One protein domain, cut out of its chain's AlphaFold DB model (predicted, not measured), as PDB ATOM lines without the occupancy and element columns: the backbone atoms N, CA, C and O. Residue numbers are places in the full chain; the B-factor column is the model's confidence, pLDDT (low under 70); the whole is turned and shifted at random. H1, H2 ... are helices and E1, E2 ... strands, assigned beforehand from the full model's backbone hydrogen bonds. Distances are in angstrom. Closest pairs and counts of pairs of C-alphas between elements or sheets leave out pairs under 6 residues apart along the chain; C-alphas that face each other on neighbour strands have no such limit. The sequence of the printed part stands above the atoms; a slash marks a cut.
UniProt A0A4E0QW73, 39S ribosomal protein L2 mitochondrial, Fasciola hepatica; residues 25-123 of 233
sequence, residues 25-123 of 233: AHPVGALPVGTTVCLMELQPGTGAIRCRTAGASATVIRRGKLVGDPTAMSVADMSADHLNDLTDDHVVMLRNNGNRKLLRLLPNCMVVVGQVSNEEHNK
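This is residues 25 to 123 of the 233 residues of the protein "39S ribosomal protein L2 mitochondrial" of Fasciola hepatica (UniProt A0A4E0QW73). What shape? Amid little regular structure, a curled six-stranded sheet, like part of a barrel, has residues 63 to 91 at one end and H1 at the other. What parts? The 99 printed residues, mostly strand with 32 in named elements, hold E1 to E7, then H1; the antiparallel sheet runs E1 E7 E2 E4 E5 E6. It is compact, radius of gyration of the C-alphas 14.1 A, spanning 48 by 23 by 22 A.

What pairs? E4, E5, E6, residues 58 to 62, 92 to 96, 102 to 105, form a meander, antiparallel neighbours in sequence; N 59 and O 95 are 2.9 A apart. What else? H1, residues 119 to 123, is not on the sheet; 0 of 1 O i to N i+4 and 1 of 2 O i to N i+3 pairs are within hydrogen-bond range.

Start? E1, residues 25 to 27, begins at (243.597, 196.106, 81.922). End? C-alpha 123 is at (256.285, 183.151, 103.784).

Any cut? The printed part has no cut. Low confidence? Residues 70 to 88 have pLDDT under 70.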
ATOM      1  N   ALA A  25     244.978 196.202  81.476       96.62
ATOM      2  CA  ALA A  25     243.597 196.106  81.922       96.62
ATOM      3  C   ALA A  25     242.660 195.904  80.729       96.62
ATOM      4  O   ALA A  25     242.665 196.696  79.787       96.62
ATOM      5  N   HIS A  26     241.826 194.871  80.798       95.44
ATOM      6  CA  HIS A  26     240.860 194.517  79.761       95.44
ATOM      7  C   HIS A  26     239.520 194.121  80.392       95.44
ATOM      8  O   HIS A  26     239.489 193.663  81.542       95.44
ATOM      9  N   PRO A  27     238.406 194.220  79.650       94.88
ATOM     10  CA  PRO A  27     237.188 193.530  80.034       94.88
ATOM     11  C   PRO A  27     237.430 192.014  80.004       94.88
ATOM     12  O   PRO A  27     238.102 191.485  79.115       94.88
ATOM     13  N   VAL A  28     236.859 191.290  80.964       93.69
ATOM     14  CA  VAL A  28     237.024 189.832  81.107       93.69
ATOM     15  C   VAL A  28     236.657 189.080  79.822       93.69
ATOM     16  O   VAL A  28     237.258 188.052  79.516       93.69
ATOM     17  N   GLY A  29     235.681 189.584  79.066       91.81
ATOM     18  CA  GLY A  29     235.240 188.993  77.805       91.81
ATOM     19  C   GLY A  29     236.259 189.066  76.666       91.81
ATOM     20  O   GLY A  29     236.204 188.231  75.767       91.81
ATOM     21  N   ALA A  30     237.197 190.017  76.708       93.75
ATOM     22  CA  ALA A  30     238.230 190.168  75.683       93.75
ATOM     23  C   ALA A  30     239.379 189.161  75.840       93.75
ATOM     24  O   ALA A  30     240.141 188.952  74.898       93.75
ATOM     25  N   LEU A  31     239.524 188.541  77.013       95.19
ATOM     26  CA  LEU A  31     240.658 187.674  77.313       95.19
ATOM     27  C   LEU A  31     240.403 186.218  76.888       95.19
ATOM     28  O   LEU A  31     239.271 185.723  76.969       95.19
ATOM     29  N   PRO A  32     241.450 185.484  76.469       95.19
ATOM     30  CA  PRO A  32     241.337 184.061  76.203       95.19
ATOM     31  C   PRO A  32     241.140 183.253  77.494       95.19
ATOM     32  O   PRO A  32     241.431 183.685  78.615       95.19
ATOM     33  N   VAL A  33     240.641 182.029  77.332       94.31
ATOM     34  CA  VAL A  33     240.517 181.068  78.432       94.31
ATOM     35  C   VAL A  33     241.909 180.636  78.898       94.31
ATOM     36  O   VAL A  33     242.808 180.433  78.090       94.31
ATOM     37  N   GLY A  34     242.088 180.480  80.208       94.62
ATOM     38  CA  GLY A  34     243.357 180.107  80.835       94.62
ATOM     39  C   GLY A  34     244.182 181.294  81.323       94.62
ATOM     40  O   GLY A  34     245.135 181.095  82.074       94.62
ATOM     41  N   THR A  35     243.790 182.518  80.978       96.06
ATOM     42  CA  THR A  35     244.480 183.725  81.433       96.06
ATOM     43  C   THR A  35     244.407 183.887  82.944       96.06
ATOM     44  O   THR A  35     243.362 183.693  83.578       96.06
ATOM     45  N   THR A  36     245.550 184.229  83.533       96.31
ATOM     46  CA  THR A  36     245.653 184.645  84.929       96.31
ATOM     47  C   THR A  36     245.330 186.121  85.036       96.31
ATOM     48  O   THR A  36     245.906 186.930  84.316       96.31
ATOM     49  N   VAL A  37     244.424 186.462  85.943       96.75
ATOM     50  CA  VAL A  37     243.962 187.830  86.166       96.75
ATOM     51  C   VAL A  37     243.937 188.171  87.653       96.75
ATOM     52  O   VAL A  37     243.722 187.314  88.520       96.75
ATOM     53  N   CYS A  38     244.102 189.447  87.962       95.81
ATOM     54  CA  CYS A  38     243.973 190.028  89.289       95.81
ATOM     55  C   CYS A  38     243.110 191.299  89.242       95.81
ATOM     56  O   CYS A  38     242.602 191.678  88.188       95.81
ATOM     57  N   LEU A  39     242.872 191.912  90.410       96.00
ATOM     58  CA  LEU A  39     242.088 193.151  90.534       96.00
ATOM     59  C   LEU A  39     240.727 193.083  89.820       96.00
ATOM     60  O   LEU A  39     240.370 193.951  89.032       96.00
ATOM     61  N   MET A  40     239.962 192.029  90.106       94.44
ATOM     62  CA  MET A  40     238.721 191.768  89.388       94.44
ATOM     63  C   MET A  40     237.546 192.550  89.955       94.44
ATOM     64  O   MET A  40     237.281 192.555  91.168       94.44
ATOM     65  N   GLU A  41     236.795 193.131  89.039       93.00
ATOM     66  CA  GLU A  41     235.495 193.721  89.271       93.00
ATOM     67  C   GLU A  41     234.393 192.648  89.299       93.00
ATOM     68  O   GLU A  41     234.399 191.708  88.510       93.00
ATOM     69  N   LEU A  42     233.447 192.754  90.238       89.19
ATOM     70  CA  LEU A  42     232.322 191.807  90.312       89.19
ATOM     71  C   LEU A  42     231.159 192.226  89.409       89.19
ATOM     72  O   LEU A  42     230.479 191.363  88.860       89.19
ATOM     73  N   GLN A  43     230.949 193.532  89.266       87.75
ATOM     74  CA  GLN A  43     229.902 194.150  88.459       87.75
ATOM     75  C   GLN A  43     230.477 195.368  87.742       87.75
ATOM     76  O   GLN A  43     231.170 196.136  88.414       87.75
ATOM     77  N   PRO A  44     230.175 195.582  86.450       87.69
ATOM     78  CA  PRO A  44     230.748 196.683  85.682       87.69
ATOM     79  C   PRO A  44     230.529 198.042  86.366       87.69
ATOM     80  O   PRO A  44     229.412 198.361  86.768       87.69
ATOM     81  N   GLY A  45     231.592 198.829  86.517       86.25
ATOM     82  CA  GLY A  45     231.592 200.148  87.162       86.25
ATOM     83  C   GLY A  45     231.753 200.168  88.693       86.25
ATOM     84  O   GLY A  45     231.867 201.246  89.270       86.25
ATOM     85  N   THR A  46     231.796 199.021  89.378       88.31
ATOM     86  CA  THR A  46     232.014 198.960  90.843       88.31
ATOM     87  C   THR A  46     233.496 199.072  91.227       88.31
ATOM     88  O   THR A  46     233.838 199.374  92.372       88.31
ATOM     89  N   GLY A  47     234.392 198.807  90.280       89.38
ATOM     90  CA  GLY A  47     235.828 198.716  90.491       89.38
ATOM     91  C   GLY A  47     236.287 197.366  91.051       89.38
ATOM     92  O   GLY A  47     235.507 196.460  91.368       89.38
ATOM     93  N   ALA A  48     237.606 197.222  91.175       92.44
ATOM     94  CA  ALA A  48     238.244 195.987  91.610       92.44
ATOM     95  C   ALA A  48     237.927 195.667  93.083       92.44
ATOM     96  O   ALA A  48     238.445 196.297  94.007       92.44
ATOM     97  N   ILE A  49     237.121 194.631  93.324       92.38
ATOM     98  CA  ILE A  49     236.783 194.162  94.680       92.38
ATOM     99  C   ILE A  49     237.572 192.893  95.025       92.38
ATOM    100  O   ILE A  49     237.988 192.701  96.179       92.38
ATOM    101  N   ARG A  50     237.796 192.018  94.038       92.19
ATOM    102  CA  ARG A  50     238.344 190.668  94.221       92.19
ATOM    103  C   ARG A  50     239.805 190.582  93.762       92.19
ATOM    104  O   ARG A  50     240.233 191.323  92.893       92.19
ATOM    105  N   CYS A  51     240.576 189.662  94.355       93.12
ATOM    106  CA  CYS A  51     241.998 189.436  94.036       93.12
ATOM    107  C   CYS A  51     242.878 190.698  94.153       93.12
ATOM    108  O   CYS A  51     243.616 191.028  93.235       93.12
ATOM    109  N   ARG A  52     242.781 191.394  95.297       94.25
ATOM    110  CA  ARG A  52     243.596 192.583  95.631       94.25
ATOM    111  C   ARG A  52     244.774 192.304  96.560       94.25
ATOM    112  O   ARG A  52     245.673 193.122  96.690       94.25
ATOM    113  N   THR A  53     244.728 191.191  97.286       94.81
ATOM    114  CA  THR A  53     245.762 190.843  98.264       94.81
ATOM    115  C   THR A  53     247.040 190.404  97.558       94.81
ATOM    116  O   THR A  53     246.965 189.853  96.463       94.81
ATOM    117  N   ALA A  54     248.190 190.596  98.202       95.88
ATOM    118  CA  ALA A  54     249.493 190.170  97.691       95.88
ATOM    119  C   ALA A  54     249.477 188.699  97.227       95.88
ATOM    120  O   ALA A  54     248.912 187.840  97.914       95.88
ATOM    121  N   GLY A  55     250.022 188.429  96.037       93.56
ATOM    122  CA  GLY A  55     250.032 187.099  95.416       93.56
ATOM    123  C   GLY A  55     248.664 186.538  95.001       93.56
ATOM    124  O   GLY A  55     248.563 185.360  94.662       93.56
ATOM    125  N   ALA A  56     247.578 187.317  95.054       94.62
ATOM    126  CA  ALA A  56     246.270 186.826  94.627       94.62
ATOM    127  C   ALA A  56     246.121 186.847  93.105       94.62
ATOM    128  O   ALA A  56     246.417 187.840  92.443       94.62
ATOM    129  N   SER A  57     245.560 185.766  92.574       95.56
ATOM    130  CA  SER A  57     245.207 185.621  91.165       95.56
ATOM    131  C   SER A  57     243.956 184.752  91.002       95.56
ATOM    132  O   SER A  57     243.557 183.974  91.885       95.56
ATOM    133  N   ALA A  58     243.306 184.910  89.862       96.25
ATOM    134  CA  ALA A  58     242.220 184.075  89.384       96.25
ATOM    135  C   ALA A  58     242.507 183.634  87.949       96.25
ATOM    136  O   ALA A  58     243.326 184.233  87.266       96.25
ATOM    137  N   THR A  59     241.854 182.565  87.511       96.31
ATOM    138  CA  THR A  59     242.031 181.989  86.174       96.31
ATOM    139  C   THR A  59     240.713 181.992  85.420       96.31
ATOM    140  O   THR A  59     239.690 181.573  85.974       96.31
ATOM    141  N   VAL A  60     240.717 182.467  84.171       95.31
ATOM    142  CA  VAL A  60     239.551 182.378  83.279       95.31
ATOM    143  C   VAL A  60     239.372 180.915  82.885       95.31
ATOM    144  O   VAL A  60     240.275 180.313  82.316       95.31
ATOM    145  N   ILE A  61     238.228 180.314  83.210       93.56
ATOM    146  CA  ILE A  61     237.955 178.891  82.941       93.56
ATOM    147  C   ILE A  61     237.137 178.696  81.680       93.56
ATOM    148  O   ILE A  61     237.367 177.750  80.933       93.56
ATOM    149  N   ARG A  62     236.133 179.543  81.482       89.94
ATOM    150  CA  ARG A  62     235.201 179.409  80.370       89.94
ATOM    151  C   ARG A  62     234.761 180.787  79.932       89.94
ATOM    152  O   ARG A  62     234.338 181.582  80.767       89.94
ATOM    153  N   ARG A  63     234.810 181.006  78.624       88.75
ATOM    154  CA  ARG A  63     234.180 182.127  77.937       88.75
ATOM    155  C   ARG A  63     232.879 181.630  77.307       88.75
ATOM    156  O   ARG A  63     232.852 180.531  76.750       88.75
ATOM    157  N   GLY A  64     231.808 182.400  77.451       85.12
ATOM    158  CA  GLY A  64     230.546 182.137  76.769       85.12
ATOM    159  C   GLY A  64     230.678 182.292  75.248       85.12
ATOM    160  O   GLY A  64     231.520 183.055  74.776       85.12
ATOM    161  N   LYS A  65     229.869 181.557  74.476       81.12
ATOM    162  CA  LYS A  65     229.943 181.538  73.005       81.12
ATOM    163  C   LYS A  65     229.641 182.898  72.366       81.12
ATOM    164  O   LYS A  65     230.260 183.219  71.366       81.12
ATOM    165  N   LEU A  66     228.722 183.666  72.951       78.19
ATOM    166  CA  LEU A  66     228.205 184.927  72.402       78.19
ATOM    167  C   LEU A  66     228.977 186.157  72.907       78.19
ATOM    168  O   LEU A  66     228.587 187.300  72.681       78.19
ATOM    169  N   VAL A  67     230.070 185.943  73.643       79.62
ATOM    170  CA  VAL A  67     230.893 187.027  74.180       79.62
ATOM    171  C   VAL A  67     231.692 187.667  73.041       79.62
ATOM    172  O   VAL A  67     232.602 187.026  72.524       79.62
ATOM    173  N   GLY A  68     231.410 188.931  72.709       70.44
ATOM    174  CA  GLY A  68     232.126 189.707  71.680       70.44
ATOM    175  C   GLY A  68     231.452 189.739  70.301       70.44
ATOM    176  O   GLY A  68     231.963 190.400  69.400       70.44
ATOM    177  N   ASP A  69     230.306 189.073  70.141       77.62
ATOM    178  CA  ASP A  69     229.495 189.162  68.927       77.62
ATOM    179  C   ASP A  69     228.672 190.466  68.949       77.62
ATOM    180  O   ASP A  69     227.807 190.614  69.814       77.62
ATOM    181  N   PRO A  70     228.866 191.411  68.006       66.81
ATOM    182  CA  PRO A  70     228.115 192.674  67.983       66.81
ATOM    183  C   PRO A  70     226.625 192.481  67.655       66.81
ATOM    184  O   PRO A  70     225.815 193.373  67.889       66.81
ATOM    185  N   THR A  71     226.269 191.321  67.098       69.62
ATOM    186  CA  THR A  71     224.897 190.922  66.754       69.62
ATOM    187  C   THR A  71     224.179 190.242  67.925       69.62
ATOM    188  O   THR A  71     222.957 190.093  67.893       69.62
ATOM    189  N   ALA A  72     224.920 189.797  68.948       61.56
ATOM    190  CA  ALA A  72     224.335 189.255  70.167       61.56
ATOM    191  C   ALA A  72     223.809 190.412  71.031       61.56
ATOM    192  O   ALA A  72     224.439 191.462  71.138       61.56
ATOM    193  N   MET A  73     222.616 190.233  71.598       54.62
ATOM    194  CA  MET A  73     221.836 191.291  72.243       54.62
ATOM    195  C   MET A  73     222.623 192.126  73.261       54.62
ATOM    196  O   MET A  73     223.419 191.605  74.046       54.62
ATOM    197  N   SER A  74     222.337 193.431  73.294       53.69
ATOM    198  CA  SER A  74     222.912 194.333  74.282       53.69
ATOM    199  C   SER A  74     222.403 193.970  75.682       53.69
ATOM    200  O   SER A  74     221.229 193.657  75.884       53.69
ATOM    201  N   VAL A  75     223.282 194.033  76.685       54.78
ATOM    202  CA  VAL A  75     222.950 193.753  78.098       54.78
ATOM    203  C   VAL A  75     221.826 194.677  78.619       54.78
ATOM    204  O   VAL A  75     221.195 194.368  79.625       54.78
ATOM    205  N   ALA A  76     221.546 195.786  77.922       52.03
ATOM    206  CA  ALA A  76     220.486 196.740  78.236       52.03
ATOM    207  C   ALA A  76     219.070 196.255  77.863       52.03
ATOM    208  O   ALA A  76     218.107 196.706  78.479       52.03
ATOM    209  N   ASP A  77     218.939 195.314  76.922       48.69
ATOM    210  CA  ASP A  77     217.641 194.784  76.469       48.69
ATOM    211  C   ASP A  77     217.150 193.598  77.321       48.69
ATOM    212  O   ASP A  77     216.055 193.069  77.118       48.69
ATOM    213  N   MET A  78     217.953 193.166  78.296       55.38
ATOM    214  CA  MET A  78     217.622 192.063  79.195       55.38
ATOM    215  C   MET A  78     216.807 192.590  80.379       55.38
ATOM    216  O   MET A  78     217.338 193.224  81.294       55.38
ATOM    217  N   SER A  79     215.498 192.325  80.376       47.19
ATOM    218  CA  SER A  79     214.627 192.620  81.514       47.19
ATOM    219  C   SER A  79     215.158 191.949  82.791       47.19
ATOM    220  O   SER A  79     215.687 190.835  82.765       47.19
ATOM    221  N   ALA A  80     215.007 192.623  83.936       52.03
ATOM    222  CA  ALA A  80     215.504 192.153  85.236       52.03
ATOM    223  C   ALA A  80     214.993 190.750  85.635       52.03
ATOM    224  O   ALA A  80     215.596 190.096  86.488       52.03
ATOM    225  N   ASP A  81     213.916 190.290  84.995       48.72
ATOM    226  CA  ASP A  81     213.258 189.012  85.246       48.72
ATOM    227  C   ASP A  81     213.898 187.837  84.464       48.72
ATOM    228  O   ASP A  81     213.834 186.705  84.937       48.72
ATOM    229  N   HIS A  82     214.616 188.087  83.355       50.72
ATOM    230  CA  HIS A  82     215.377 187.071  82.589       50.72
ATOM    231  C   HIS A  82     216.853 186.939  83.010       50.72
ATOM    232  O   HIS A  82     217.604 186.122  82.481       50.72
ATOM    233  N   LEU A  83     217.286 187.708  84.010       52.41
ATOM    234  CA  LEU A  83     218.681 187.785  84.455       52.41
ATOM    235  C   LEU A  83     219.184 186.500  85.148       52.41
ATOM    236  O   LEU A  83     220.388 186.241  85.197       52.41
ATOM    237  N   ASN A  84     218.263 185.680  85.662       50.50
ATOM    238  CA  ASN A  84     218.563 184.354  86.216       50.50
ATOM    239  C   ASN A  84     218.714 183.272  85.131       50.50
ATOM    240  O   ASN A  84     219.368 182.261  85.391       50.50
ATOM    241  N   ASP A  85     218.182 183.529  83.931       50.19
ATOM    242  CA  ASP A  85     218.224 182.647  82.759       50.19
ATOM    243  C   ASP A  85     219.267 183.096  81.725       50.19
ATOM    244  O   ASP A  85     219.299 182.548  80.622       50.19
ATOM    245  N   LEU A  86     220.156 184.052  82.059       58.81
ATOM    246  CA  LEU A  86     221.361 184.270  81.254       58.81
ATOM    247  C   LEU A  86     222.109 182.936  81.186       58.81
ATOM    248  O   LEU A  86     222.733 182.486  82.158       58.81
ATOM    249  N   THR A  87     222.001 182.290  80.026       61.91
ATOM    250  CA  THR A  87     222.677 181.035  79.742       61.91
ATOM    251  C   THR A  87     224.178 181.248  79.903       61.91
ATOM    252  O   THR A  87     224.702 182.353  79.724       61.91
ATOM    253  N   ASP A  88     224.907 180.176  80.214       67.56
ATOM    254  CA  ASP A  88     226.374 180.186  80.336       67.56
ATOM    255  C   ASP A  88     227.110 180.610  79.037       67.56
ATOM    256  O   ASP A  88     228.339 180.554  78.965       67.56
ATOM    257  N   ASP A  89     226.374 181.031  78.009       71.94
ATOM    258  CA  ASP A  89     226.856 181.486  76.711       71.94
ATOM    259  C   ASP A  89     227.177 182.986  76.673       71.94
ATOM    260  O   ASP A  89     227.916 183.407  75.787       71.94
ATOM    261  N   HIS A  90     226.697 183.775  77.639       72.75
ATOM    262  CA  HIS A  90     226.950 185.227  77.724       72.75
ATOM    263  C   HIS A  90     227.900 185.612  78.867       72.75
ATOM    264  O   HIS A  90     228.326 186.759  78.982       72.75
ATOM    265  N   VAL A  91     228.213 184.659  79.745       82.12
ATOM    266  CA  VAL A  91     228.920 184.881  81.011       82.12
ATOM    267  C   VAL A  91     230.337 184.329  80.916       82.12
ATOM    268  O   VAL A  91     230.581 183.302  80.282       82.12
ATOM    269  N   VAL A  92     231.277 184.979  81.601       84.69
ATOM    270  CA  VAL A  92     232.629 184.443  81.774       84.69
ATOM    271  C   VAL A  92     232.778 183.854  83.172       84.69
ATOM    272  O   VAL A  92     232.432 184.478  84.180       84.69
ATOM    273  N   MET A  93     233.291 182.625  83.234       89.12
ATOM    274  CA  MET A  93     233.556 181.932  84.489       89.12
ATOM    275  C   MET A  93     235.018 182.066  84.895       89.12
ATOM    276  O   MET A  93     235.922 181.659  84.165       89.12
ATOM    277  N   LEU A  94     235.240 182.558  86.109       92.12
ATOM    278  CA  LEU A  94     236.558 182.716  86.716       92.12
ATOM    279  C   LEU A  94     236.700 181.826  87.945       92.12
ATOM    280  O   LEU A  94     235.792 181.729  88.770       92.12
ATOM    281  N   ARG A  95     237.870 181.219  88.131       93.75
ATOM    282  CA  ARG A  95     238.216 180.495  89.358       93.75
ATOM    283  C   ARG A  95     239.218 181.281  90.168       93.75
ATOM    284  O   ARG A  95     240.323 181.550  89.716       93.75
ATOM    285  N   ASN A  96     238.874 181.555  91.423       91.50
ATOM    286  CA  ASN A  96     239.862 182.056  92.376       91.50
ATOM    287  C   ASN A  96     240.854 180.937  92.712       91.50
ATOM    288  O   ASN A  96     240.430 179.895  93.220       91.50
ATOM    289  N   ASN A  97     242.154 181.168  92.528       87.38
ATOM    290  CA  ASN A  97     243.167 180.130  92.741       87.38
ATOM    291  C   ASN A  97     243.255 179.685  94.217       87.38
ATOM    292  O   ASN A  97     243.385 178.495  94.493       87.38
ATOM    293  N   GLY A  98     243.062 180.601  95.175       82.44
ATOM    294  CA  GLY A  98     243.083 180.273  96.609       82.44
ATOM    295  C   GLY A  98     241.864 179.474  97.090       82.44
ATOM    296  O   GLY A  98     241.988 178.379  97.628       82.44
ATOM    297  N   ASN A  99     240.655 180.007  96.884       81.75
ATOM    298  CA  ASN A  99     239.425 179.405  97.424       81.75
ATOM    299  C   ASN A  99     238.805 178.331  96.517       81.75
ATOM    300  O   ASN A  99     237.800 177.737  96.906       81.75
ATOM    301  N   ARG A 100     239.323 178.151  95.291       82.38
ATOM    302  CA  ARG A 100     238.764 177.299  94.219       82.38
ATOM    303  C   ARG A 100     237.289 177.564  93.885       82.38
ATOM    304  O   ARG A 100     236.664 176.780  93.183       82.38
ATOM    305  N   LYS A 101     236.730 178.676  94.372       88.94
ATOM    306  CA  LYS A 101     235.359 179.097  94.081       88.94
ATOM    307  C   LYS A 101     235.282 179.673  92.676       88.94
ATOM    308  O   LYS A 101     236.094 180.539  92.329       88.94
ATOM    309  N   LEU A 102     234.272 179.213  91.949       91.50
ATOM    310  CA  LEU A 102     233.873 179.728  90.650       91.50
ATOM    311  C   LEU A 102     233.063 181.017  90.822       91.50
ATOM    312  O   LEU A 102     232.260 181.139  91.748       91.50
ATOM    313  N   LEU A 103     233.310 181.972  89.940       91.19
ATOM    314  CA  LEU A 103     232.645 183.264  89.829       91.19
ATOM    315  C   LEU A 103     232.028 183.340  88.435       91.19
ATOM    316  O   LEU A 103     232.720 183.052  87.463       91.19
ATOM    317  N   ARG A 104     230.760 183.730  88.349       90.69
ATOM    318  CA  ARG A 104     230.056 184.020  87.095       90.69
ATOM    319  C   ARG A 104     229.982 185.540  86.947       90.69
ATOM    320  O   ARG A 104     229.291 186.182  87.741       90.69
ATOM    321  N   LEU A 105     230.740 186.094  85.997       89.88
ATOM    322  CA  LEU A 105     230.865 187.535  85.753       89.88
ATOM    323  C   LEU A 105     230.296 187.940  84.390       89.88
ATOM    324  O   LEU A 105     230.316 187.160  83.435       89.88
ATOM    325  N   LEU A 106     229.860 189.195  84.300       88.31
ATOM    326  CA  LEU A 106     229.569 189.831  83.020       88.31
ATOM    327  C   LEU A 106     230.865 190.004  82.208       88.31
ATOM    328  O   LEU A 106     231.923 190.255  82.792       88.31
ATOM    329  N   PRO A 107     230.798 189.909  80.870       90.12
ATOM    330  CA  PRO A 107     231.977 190.037  80.019       90.12
ATOM    331  C   PRO A 107     232.591 191.444  80.087       90.12
ATOM    332  O   PRO A 107     233.797 191.583  79.915       90.12
ATOM    333  N   ASN A 108     231.784 192.455  80.422       90.69
ATOM    334  CA  ASN A 108     232.199 193.855  80.540       90.69
ATOM    335  C   ASN A 108     232.931 194.174  81.855       90.69
ATOM    336  O   ASN A 108     233.425 195.286  82.004       90.69
ATOM    337  N   CYS A 109     232.966 193.256  82.830       91.31
ATOM    338  CA  CYS A 109     233.687 193.505  84.079       91.31
ATOM    339  C   CYS A 109     235.176 193.703  83.790       91.31
ATOM    340  O   CYS A 109     235.771 192.909  83.061       91.31
ATOM    341  N   MET A 110     235.783 194.716  84.400       94.38
ATOM    342  CA  MET A 110     237.201 195.005  84.221       94.38
ATOM    343  C   MET A 110     238.087 194.092  85.072       94.38
ATOM    344  O   MET A 110     237.802 193.798  86.241       94.38
ATOM    345  N   VAL A 111     239.197 193.664  84.478       96.56
ATOM    346  CA  VAL A 111     240.259 192.897  85.135       96.56
ATOM    347  C   VAL A 111     241.629 193.366  84.682       96.56
ATOM    348  O   VAL A 111     241.781 193.936  83.605       96.56
ATOM    349  N   VAL A 112     242.634 193.086  85.506       97.06
ATOM    350  CA  VAL A 112     244.041 193.283  85.161       97.06
ATOM    351  C   VAL A 112     244.678 191.927  84.910       97.06
ATOM    352  O   VAL A 112     244.482 190.989  85.686       97.06
ATOM    353  N   VAL A 113     245.437 191.805  83.830       96.94
ATOM    354  CA  VAL A 113     246.158 190.581  83.489       96.94
ATOM    355  C   VAL A 113     247.336 190.386  84.448       96.94
ATOM    356  O   VAL A 113     248.059 191.323  84.782       96.94
ATOM    357  N   GLY A 114     247.518 189.150  84.906       95.88
ATOM    358  CA  GLY A 114     248.620 188.732  85.765       95.88
ATOM    359  C   GLY A 114     248.212 188.484  87.219       95.88
ATOM    360  O   GLY A 114     247.066 188.150  87.541       95.88
ATOM    361  N   GLN A 115     249.187 188.614  88.116       95.38
ATOM    362  CA  GLN A 115     249.062 188.353  89.548       95.38
ATOM    363  C   GLN A 115     249.489 189.577  90.365       95.38
ATOM    364  O   GLN A 115     250.376 190.330  89.966       95.38
ATOM    365  N   VAL A 116     248.880 189.765  91.541       96.50
ATOM    366  CA  VAL A 116     249.299 190.833  92.459       96.50
ATOM    367  C   VAL A 116     250.728 190.575  92.939       96.50
ATOM    368  O   VAL A 116     251.061 189.467  93.358       96.50
ATOM    369  N   SER A 117     251.549 191.624  92.946       96.12
ATOM    370  CA  SER A 117     252.935 191.586  93.416       96.12
ATOM    371  C   SER A 117     253.089 191.057  94.849       96.12
ATOM    372  O   SER A 117     252.132 191.014  95.627       96.12
ATOM    373  N   ASN A 118     254.336 190.756  95.222       95.50
ATOM    374  CA  ASN A 118     254.716 190.223  96.531       95.50
ATOM    375  C   ASN A 118     254.073 188.853  96.831       95.50
ATOM    376  O   ASN A 118     253.319 188.673  97.785       95.50
ATOM    377  N   GLU A 119     254.372 187.865  95.991       93.88
ATOM    378  CA  GLU A 119     253.834 186.501  96.120       93.88
ATOM    379  C   GLU A 119     254.322 185.789  97.387       93.88
ATOM    380  O   GLU A 119     253.623 184.963  97.977       93.88
ATOM    381  N   GLU A 120     255.528 186.136  97.834       95.69
ATOM    382  CA  GLU A 120     256.166 185.527  98.996       95.69
ATOM    383  C   GLU A 120     255.717 186.134 100.324       95.69
ATOM    384  O   GLU A 120     256.155 185.671 101.377       95.69
ATOM    385  N   HIS A 121     254.776 187.083 100.306       93.56
ATOM    386  CA  HIS A 121     254.280 187.737 101.513       93.56
ATOM    387  C   HIS A 121     253.795 186.745 102.584       93.56
ATOM    388  O   HIS A 121     253.985 186.950 103.778       93.56
ATOM    389  N   ASN A 122     253.209 185.616 102.169       92.81
ATOM    390  CA  ASN A 122     252.741 184.575 103.087       92.81
ATOM    391  C   ASN A 122     253.880 183.777 103.763       92.81
ATOM    392  O   ASN A 122     253.650 183.088 104.755       92.81
ATOM    393  N   LYS A 123     255.104 183.827 103.224       94.31
ATOM    394  CA  LYS A 123     256.285 183.151 103.784       94.31
ATOM    395  C   LYS A 123     257.042 184.036 104.779       94.31
ATOM    396  O   LYS A 123     257.845 183.507 105.551       94.31
TER     397      LYS A 123